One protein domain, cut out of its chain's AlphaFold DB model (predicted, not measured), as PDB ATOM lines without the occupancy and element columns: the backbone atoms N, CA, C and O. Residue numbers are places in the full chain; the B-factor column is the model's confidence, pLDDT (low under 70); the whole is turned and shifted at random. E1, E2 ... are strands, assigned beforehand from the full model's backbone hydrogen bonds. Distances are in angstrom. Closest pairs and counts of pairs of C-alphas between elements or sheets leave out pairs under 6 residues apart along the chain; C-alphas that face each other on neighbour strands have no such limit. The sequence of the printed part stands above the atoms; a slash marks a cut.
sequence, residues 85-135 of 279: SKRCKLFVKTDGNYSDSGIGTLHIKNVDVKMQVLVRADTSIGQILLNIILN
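What this domain is: This is residues 85 to 135 of the 279 residues of the protein "Nucleoporin" of Culex quinquefasciatus (UniProt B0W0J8). One twisted sheet of four strands is folded over into a V: most of E1 with E2 before its bend makes one arm, and E2 after its bend with E3 and E4 makes the other. It is a meander, each strand the antiparallel neighbour of the one before, ordered E1 E2 E3 E4. The printed part has 51 residues and no named helix; it is all strand, only just loose, close to compact, with a radius of gyration of the C-alphas of 12.0 A and spans of 35 by 29 by 16 A.

How they stand to each other: Start with E1, residues 85 to 94, which bends by 55 degrees at residue 88. Its hairpin partner E2, residues 97 to 111, bends by 83 degrees at residue 103; look for N 92 and O 99, within hydrogen-bond range at 2.9 A. E2 makes a hairpin with E3, residues 114 to 121, where N 107 and O 118 are 2.7 A apart. E3 makes another with E4, residues 128 to 134, where N 117 and O 132 are 2.7 A apart. The edge strands E1 and E4 are only just apart, at 8.2 A.

Where its parts are: Find C-alpha 85 at (27.748, 159.764, 458.041); E1 runs 26.3 A from there. E2 spans 32.7 A, E3 22.7 A and E4 16.8 A, ending at C-alpha 134 (17.595, 162.793, 471.074).

The domain as a whole: The C-alphas farthest apart, those of Asn 97 and Asp 112, are 35.5 A apart. The printed part has no cut and no long link. Residues 95, 97 to 98, 112 to 114 and 134 to 135 have pLDDT under 70.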
ATOM      1  N   SER A  85      27.795 161.160 458.455       78.12
ATOM      2  CA  SER A  85      27.748 159.764 458.041       78.12
ATOM      3  C   SER A  85      29.100 159.105 458.274       78.12
ATOM      4  O   SER A  85      30.128 159.599 457.799       78.12
ATOM      5  N   LYS A  86      29.134 158.004 459.028       84.00
ATOM      6  CA  LYS A  86      30.372 157.247 459.245       84.00
ATOM      7  C   LYS A  86      30.101 155.773 459.485       84.00
ATOM      8  O   LYS A  86      29.253 155.409 460.293       84.00
ATOM      9  N   ARG A  87      30.913 154.924 458.856       83.19
ATOM     10  CA  ARG A  87      30.905 153.482 459.097       83.19
ATOM     11  C   ARG A  87      31.317 153.171 460.536       83.19
ATOM     12  O   ARG A  87      32.390 153.584 460.989       83.19
ATOM     13  N   CYS A  88      30.477 152.438 461.249       80.44
ATOM     14  CA  CYS A  88      30.707 151.977 462.605       80.44
ATOM     15  C   CYS A  88      30.351 150.492 462.725       80.44
ATOM     16  O   CYS A  88      29.450 149.969 462.081       80.44
ATOM     17  N   LYS A  89      31.077 149.785 463.580       86.69
ATOM     18  CA  LYS A  89      30.581 148.519 464.123       86.69
ATOM     19  C   LYS A  89      29.628 148.866 465.287       86.69
ATOM     20  O   LYS A  89      29.733 149.975 465.810       86.69
ATOM     21  N   LEU A  90      28.724 147.994 465.712       80.12
ATOM     22  CA  LEU A  90      27.841 148.217 466.862       80.12
ATOM     23  C   LEU A  90      28.089 147.124 467.903       80.12
ATOM     24  O   LEU A  90      28.248 145.960 467.557       80.12
ATOM     25  N   PHE A  91      28.180 147.517 469.173       80.06
ATOM     26  CA  PHE A  91      28.267 146.574 470.289       80.06
ATOM     27  C   PHE A  91      27.147 146.906 471.267       80.06
ATOM     28  O   PHE A  91      27.037 148.065 471.675       80.06
ATOM     29  N   VAL A  92      26.334 145.918 471.627       79.19
ATOM     30  CA  VAL A  92      25.237 146.070 472.588       79.19
ATOM     31  C   VAL A  92      25.647 145.403 473.892       79.19
ATOM     32  O   VAL A  92      26.054 144.242 473.906       79.19
ATOM     33  N   LYS A  93      25.576 146.157 474.992       78.69
ATOM     34  CA  LYS A  93      25.841 145.628 476.329       78.69
ATOM     35  C   LYS A  93      24.567 144.983 476.868       78.69
ATOM     36  O   LYS A  93      23.572 145.674 477.062       78.69
ATOM     37  N   THR A  94      24.631 143.690 477.143       78.81
ATOM     38  CA  THR A  94      23.558 142.909 477.763       78.81
ATOM     39  C   THR A  94      24.168 142.171 478.948       78.81
ATOM     40  O   THR A  94      25.211 141.536 478.803       78.81
ATOM     41  N   ASP A  95      23.582 142.323 480.136       69.19
ATOM     42  CA  ASP A  95      23.991 141.614 481.361       69.19
ATOM     43  C   ASP A  95      25.497 141.697 481.668       69.19
ATOM     44  O   ASP A  95      26.168 140.713 481.976       69.19
ATOM     45  N   GLY A  96      26.061 142.899 481.520       73.75
ATOM     46  CA  GLY A  96      27.479 143.152 481.792       73.75
ATOM     47  C   GLY A  96      28.446 142.730 480.680       73.75
ATOM     48  O   GLY A  96      29.604 143.133 480.736       73.75
ATOM     49  N   ASN A  97      27.985 142.022 479.645       67.31
ATOM     50  CA  ASN A  97      28.798 141.568 478.516       67.31
ATOM     51  C   ASN A  97      28.472 142.335 477.227       67.31
ATOM     52  O   ASN A  97      27.336 142.748 477.002       67.31
ATOM     53  N   TYR A  98      29.468 142.530 476.361       68.75
ATOM     54  CA  TYR A  98      29.284 143.177 475.058       68.75
ATOM     55  C   TYR A  98      29.050 142.128 473.969       68.75
ATOM     56  O   TYR A  98      29.899 141.272 473.731       68.75
ATOM     57  N   SER A  99      27.916 142.228 473.279       72.44
ATOM     58  CA  SER A  99      27.582 141.420 472.106       72.44
ATOM     59  C   SER A  99      27.798 142.222 470.820       72.44
ATOM     60  O   SER A  99      27.557 143.431 470.770       72.44
ATOM     61  N   ASP A 100      28.308 141.563 469.780       82.50
ATOM     62  CA  ASP A 100      28.488 142.157 468.454       82.50
ATOM     63  C   ASP A 100      27.143 142.227 467.731       82.50
ATOM     64  O   ASP A 100      26.533 141.201 467.441       82.50
ATOM     65  N   SER A 101      26.675 143.443 467.450       77.19
ATOM     66  CA  SER A 101      25.403 143.688 466.759       77.19
ATOM     67  C   SER A 101      25.590 144.037 465.280       77.19
ATOM     68  O   SER A 101      24.634 144.431 464.618       77.19
ATOM     69  N   GLY A 102      26.809 143.883 464.749       82.50
ATOM     70  CA  GLY A 102      27.100 144.005 463.322       82.50
ATOM     71  C   GLY A 102      27.744 145.328 462.906       82.50
ATOM     72  O   GLY A 102      28.030 146.209 463.718       82.50
ATOM     73  N   ILE A 103      28.034 145.450 461.607       82.44
ATOM     74  CA  ILE A 103      28.662 146.628 460.992       82.44
ATOM     75  C   ILE A 103      27.614 147.387 460.183       82.44
ATOM     76  O   ILE A 103      26.867 146.796 459.403       82.44
ATOM     77  N   GLY A 104      27.579 148.702 460.359       88.50
ATOM     78  CA  GLY A 104      26.676 149.578 459.642       88.50
ATOM     79  C   GLY A 104      27.229 150.980 459.458       88.50
ATOM     80  O   GLY A 104      28.339 151.317 459.871       88.50
ATOM     81  N   THR A 105      26.418 151.824 458.850       82.50
ATOM     82  CA  THR A 105      26.691 153.238 458.673       82.50
ATOM     83  C   THR A 105      25.800 154.039 459.616       82.50
ATOM     84  O   THR A 105      24.573 153.916 459.614       82.50
ATOM     85  N   LEU A 106      26.447 154.827 460.474       86.06
ATOM     86  CA  LEU A 106      25.813 155.792 461.362       86.06
ATOM     87  C   LEU A 106      25.428 157.024 460.554       86.06
ATOM     88  O   LEU A 106      26.306 157.633 459.954       86.06
ATOM     89  N   HIS A 107      24.166 157.420 460.625       78.94
ATOM     90  CA  HIS A 107      23.596 158.626 460.054       78.94
ATOM     91  C   HIS A 107      23.007 159.488 461.170       78.94
ATOM     92  O   HIS A 107      22.148 159.038 461.928       78.94
ATOM     93  N   ILE A 108      23.443 160.739 461.255       82.81
ATOM     94  CA  ILE A 108      22.844 161.742 462.141       82.81
ATOM     95  C   ILE A 108      21.974 162.659 461.289       82.81
ATOM     96  O   ILE A 108      22.468 163.235 460.316       82.81
ATOM     97  N   LYS A 109      20.691 162.768 461.632       81.69
ATOM     98  CA  LYS A 109      19.700 163.632 460.982       81.69
ATOM     99  C   LYS A 109      19.101 164.566 462.024       81.69
ATOM    100  O   LYS A 109      18.733 164.110 463.100       81.69
ATOM    101  N   ASN A 110      18.963 165.846 461.711       74.50
ATOM    102  CA  ASN A 110      18.166 166.742 462.544       74.50
ATOM    103  C   ASN A 110      16.738 166.697 462.012       74.50
ATOM    104  O   ASN A 110      16.500 167.101 460.877       74.50
ATOM    105  N   VAL A 111      15.823 166.145 462.803       70.38
ATOM    106  CA  VAL A 111      14.399 166.103 462.472       70.38
ATOM    107  C   VAL A 111      13.711 167.102 463.388       70.38
ATOM    108  O   VAL A 111      13.650 166.919 464.607       70.38
ATOM    109  N   ASP A 112      13.259 168.196 462.783       69.25
ATOM    110  CA  ASP A 112      12.666 169.356 463.442       69.25
ATOM    111  C   ASP A 112      13.596 169.970 464.510       69.25
ATOM    112  O   ASP A 112      14.598 170.602 464.181       69.25
ATOM    113  N   VAL A 113      13.278 169.762 465.792       63.56
ATOM    114  CA  VAL A 113      13.991 170.289 466.977       63.56
ATOM    115  C   VAL A 113      14.799 169.184 467.680       63.56
ATOM    116  O   VAL A 113      15.391 169.396 468.732       63.56
ATOM    117  N   LYS A 114      14.810 167.963 467.132       62.66
ATOM    118  CA  LYS A 114      15.425 166.785 467.755       62.66
ATOM    119  C   LYS A 114      16.501 166.201 466.854       62.66
ATOM    120  O   LYS A 114      16.369 166.149 465.631       62.66
ATOM    121  N   MET A 115      17.572 165.710 467.461       73.62
ATOM    122  CA  MET A 115      18.622 165.018 466.717       73.62
ATOM    123  C   MET A 115      18.308 163.527 466.660       73.62
ATOM    124  O   MET A 115      18.306 162.851 467.680       73.62
ATOM    125  N   GLN A 116      18.065 162.983 465.477       80.44
ATOM    126  CA  GLN A 116      17.893 161.555 465.260       80.44
ATOM    127  C   GLN A 116      19.221 160.909 464.858       80.44
ATOM    128  O   GLN A 116      19.874 161.298 463.891       80.44
ATOM    129  N   VAL A 117      19.603 159.872 465.589       81.81
ATOM    130  CA  VAL A 117      20.746 159.015 465.305       81.81
ATOM    131  C   VAL A 117      20.229 157.679 464.787       81.81
ATOM    132  O   VAL A 117      19.489 156.975 465.471       81.81
ATOM    133  N   LEU A 118      20.642 157.315 463.580       86.50
ATOM    134  CA  LEU A 118      20.239 156.094 462.895       86.50
ATOM    135  C   LEU A 118      21.483 155.286 462.527       86.50
ATOM    136  O   LEU A 118      22.430 155.838 461.986       86.50
ATOM    137  N   VAL A 119      21.498 153.978 462.758       86.81
ATOM    138  CA  VAL A 119      22.521 153.075 462.216       86.81
ATOM    139  C   VAL A 119      21.835 152.103 461.277       86.81
ATOM    140  O   VAL A 119      20.947 151.363 461.699       86.81
ATOM    141  N   ARG A 120      22.246 152.091 460.009       86.69
ATOM    142  CA  ARG A 120      21.796 151.112 459.010       86.69
ATOM    143  C   ARG A 120      22.895 150.096 458.749       86.69
ATOM    144  O   ARG A 120      24.043 150.485 458.586       86.69
ATOM    145  N   ALA A 121      22.562 148.814 458.711       88.94
ATOM    146  CA  ALA A 121      23.499 147.752 458.369       88.94
ATOM    147  C   ALA A 121      24.045 147.942 456.946       88.94
ATOM    148  O   ALA A 121      23.286 148.287 456.038       88.94
ATOM    149  N   ASP A 122      25.329 147.641 456.740       85.06
ATOM    150  CA  ASP A 122      25.978 147.675 455.419       85.06
ATOM    151  C   ASP A 122      25.584 146.430 454.598       85.06
ATOM    152  O   ASP A 122      26.401 145.564 454.291       85.06
ATOM    153  N   THR A 123      24.296 146.294 454.292       83.00
ATOM    154  CA  THR A 123      23.728 145.186 453.510       83.00
ATOM    155  C   THR A 123      22.793 145.751 452.446       83.00
ATOM    156  O   THR A 123      22.262 146.845 452.618       83.00
ATOM    157  N   SER A 124      22.553 145.018 451.355       73.50
ATOM    158  CA  SER A 124      21.682 145.464 450.249       73.50
ATOM    159  C   SER A 124      20.245 145.788 450.679       73.50
ATOM    160  O   SER A 124      19.562 146.553 450.008       73.50
ATOM    161  N   ILE A 125      19.800 145.228 451.807       80.38
ATOM    162  CA  ILE A 125      18.470 145.441 452.390       80.38
ATOM    163  C   ILE A 125      18.473 146.629 453.377       80.38
ATOM    164  O   ILE A 125      17.435 147.240 453.614       80.38
ATOM    165  N   GLY A 126      19.634 146.995 453.939       78.69
ATOM    166  CA  GLY A 126      19.789 148.198 454.763       78.69
ATOM    167  C   GLY A 126      18.999 148.185 456.078       78.69
ATOM    168  O   GLY A 126      18.433 149.213 456.458       78.69
ATOM    169  N   GLN A 127      18.945 147.038 456.771       86.06
ATOM    170  CA  GLN A 127      18.237 146.907 458.052       86.06
ATOM    171  C   GLN A 127      18.701 147.973 459.056       86.06
ATOM    172  O   GLN A 127      19.896 148.203 459.235       86.06
ATOM    173  N   ILE A 128      17.756 148.610 459.744       87.75
ATOM    174  CA  ILE A 128      18.067 149.566 460.808       87.75
ATOM    175  C   ILE A 128      18.497 148.784 462.055       87.75
ATOM    176  O   ILE A 128      17.696 148.059 462.638       87.75
ATOM    177  N   LEU A 129      19.759 148.949 462.450       83.62
ATOM    178  CA  LEU A 129      20.340 148.352 463.657       83.62
ATOM    179  C   LEU A 129      20.046 149.193 464.901       83.62
ATOM    180  O   LEU A 129      19.890 148.657 465.993       83.62
ATOM    181  N   LEU A 130      19.987 150.520 464.742       81.69
ATOM    182  CA  LEU A 130      19.737 151.451 465.838       81.69
ATOM    183  C   LEU A 130      18.958 152.665 465.337       81.69
ATOM    184  O   LEU A 130      19.306 153.230 464.305       81.69
ATOM    185  N   ASN A 131      17.936 153.084 466.078       85.62
ATOM    186  CA  ASN A 131      17.192 154.311 465.817       85.62
ATOM    187  C   ASN A 131      16.893 155.015 467.141       85.62
ATOM    188  O   ASN A 131      16.124 154.503 467.950       85.62
ATOM    189  N   ILE A 132      17.516 156.166 467.363       79.75
ATOM    190  CA  ILE A 132      17.376 156.951 468.589       79.75
ATOM    191  C   ILE A 132      17.038 158.385 468.203       79.75
ATOM    192  O   ILE A 132      17.724 158.981 467.380       79.75
ATOM    193  N   ILE A 133      16.019 158.962 468.832       79.38
ATOM    194  CA  ILE A 133      15.715 160.393 468.739       79.38
ATOM    195  C   ILE A 133      16.165 161.046 470.049       79.38
ATOM    196  O   ILE A 133      15.696 160.675 471.124       79.38
ATOM    197  N   LEU A 134      17.077 162.008 469.960       68.19
ATOM    198  CA  LEU A 134      17.595 162.793 471.074       68.19
ATOM    199  C   LEU A 134      16.710 164.025 471.270       68.19
ATOM    200  O   LEU A 134      16.587 164.864 470.377       68.19
ATOM    201  N   ASN A 135      16.091 164.113 472.444       54.69
ATOM    202  CA  ASN A 135      15.369 165.288 472.919       54.69
ATOM    203  C   ASN A 135      16.233 166.016 473.963       54.69
ATOM    204  O   ASN A 135      16.945 165.353 474.714       54.69
TER     205      ASN A 135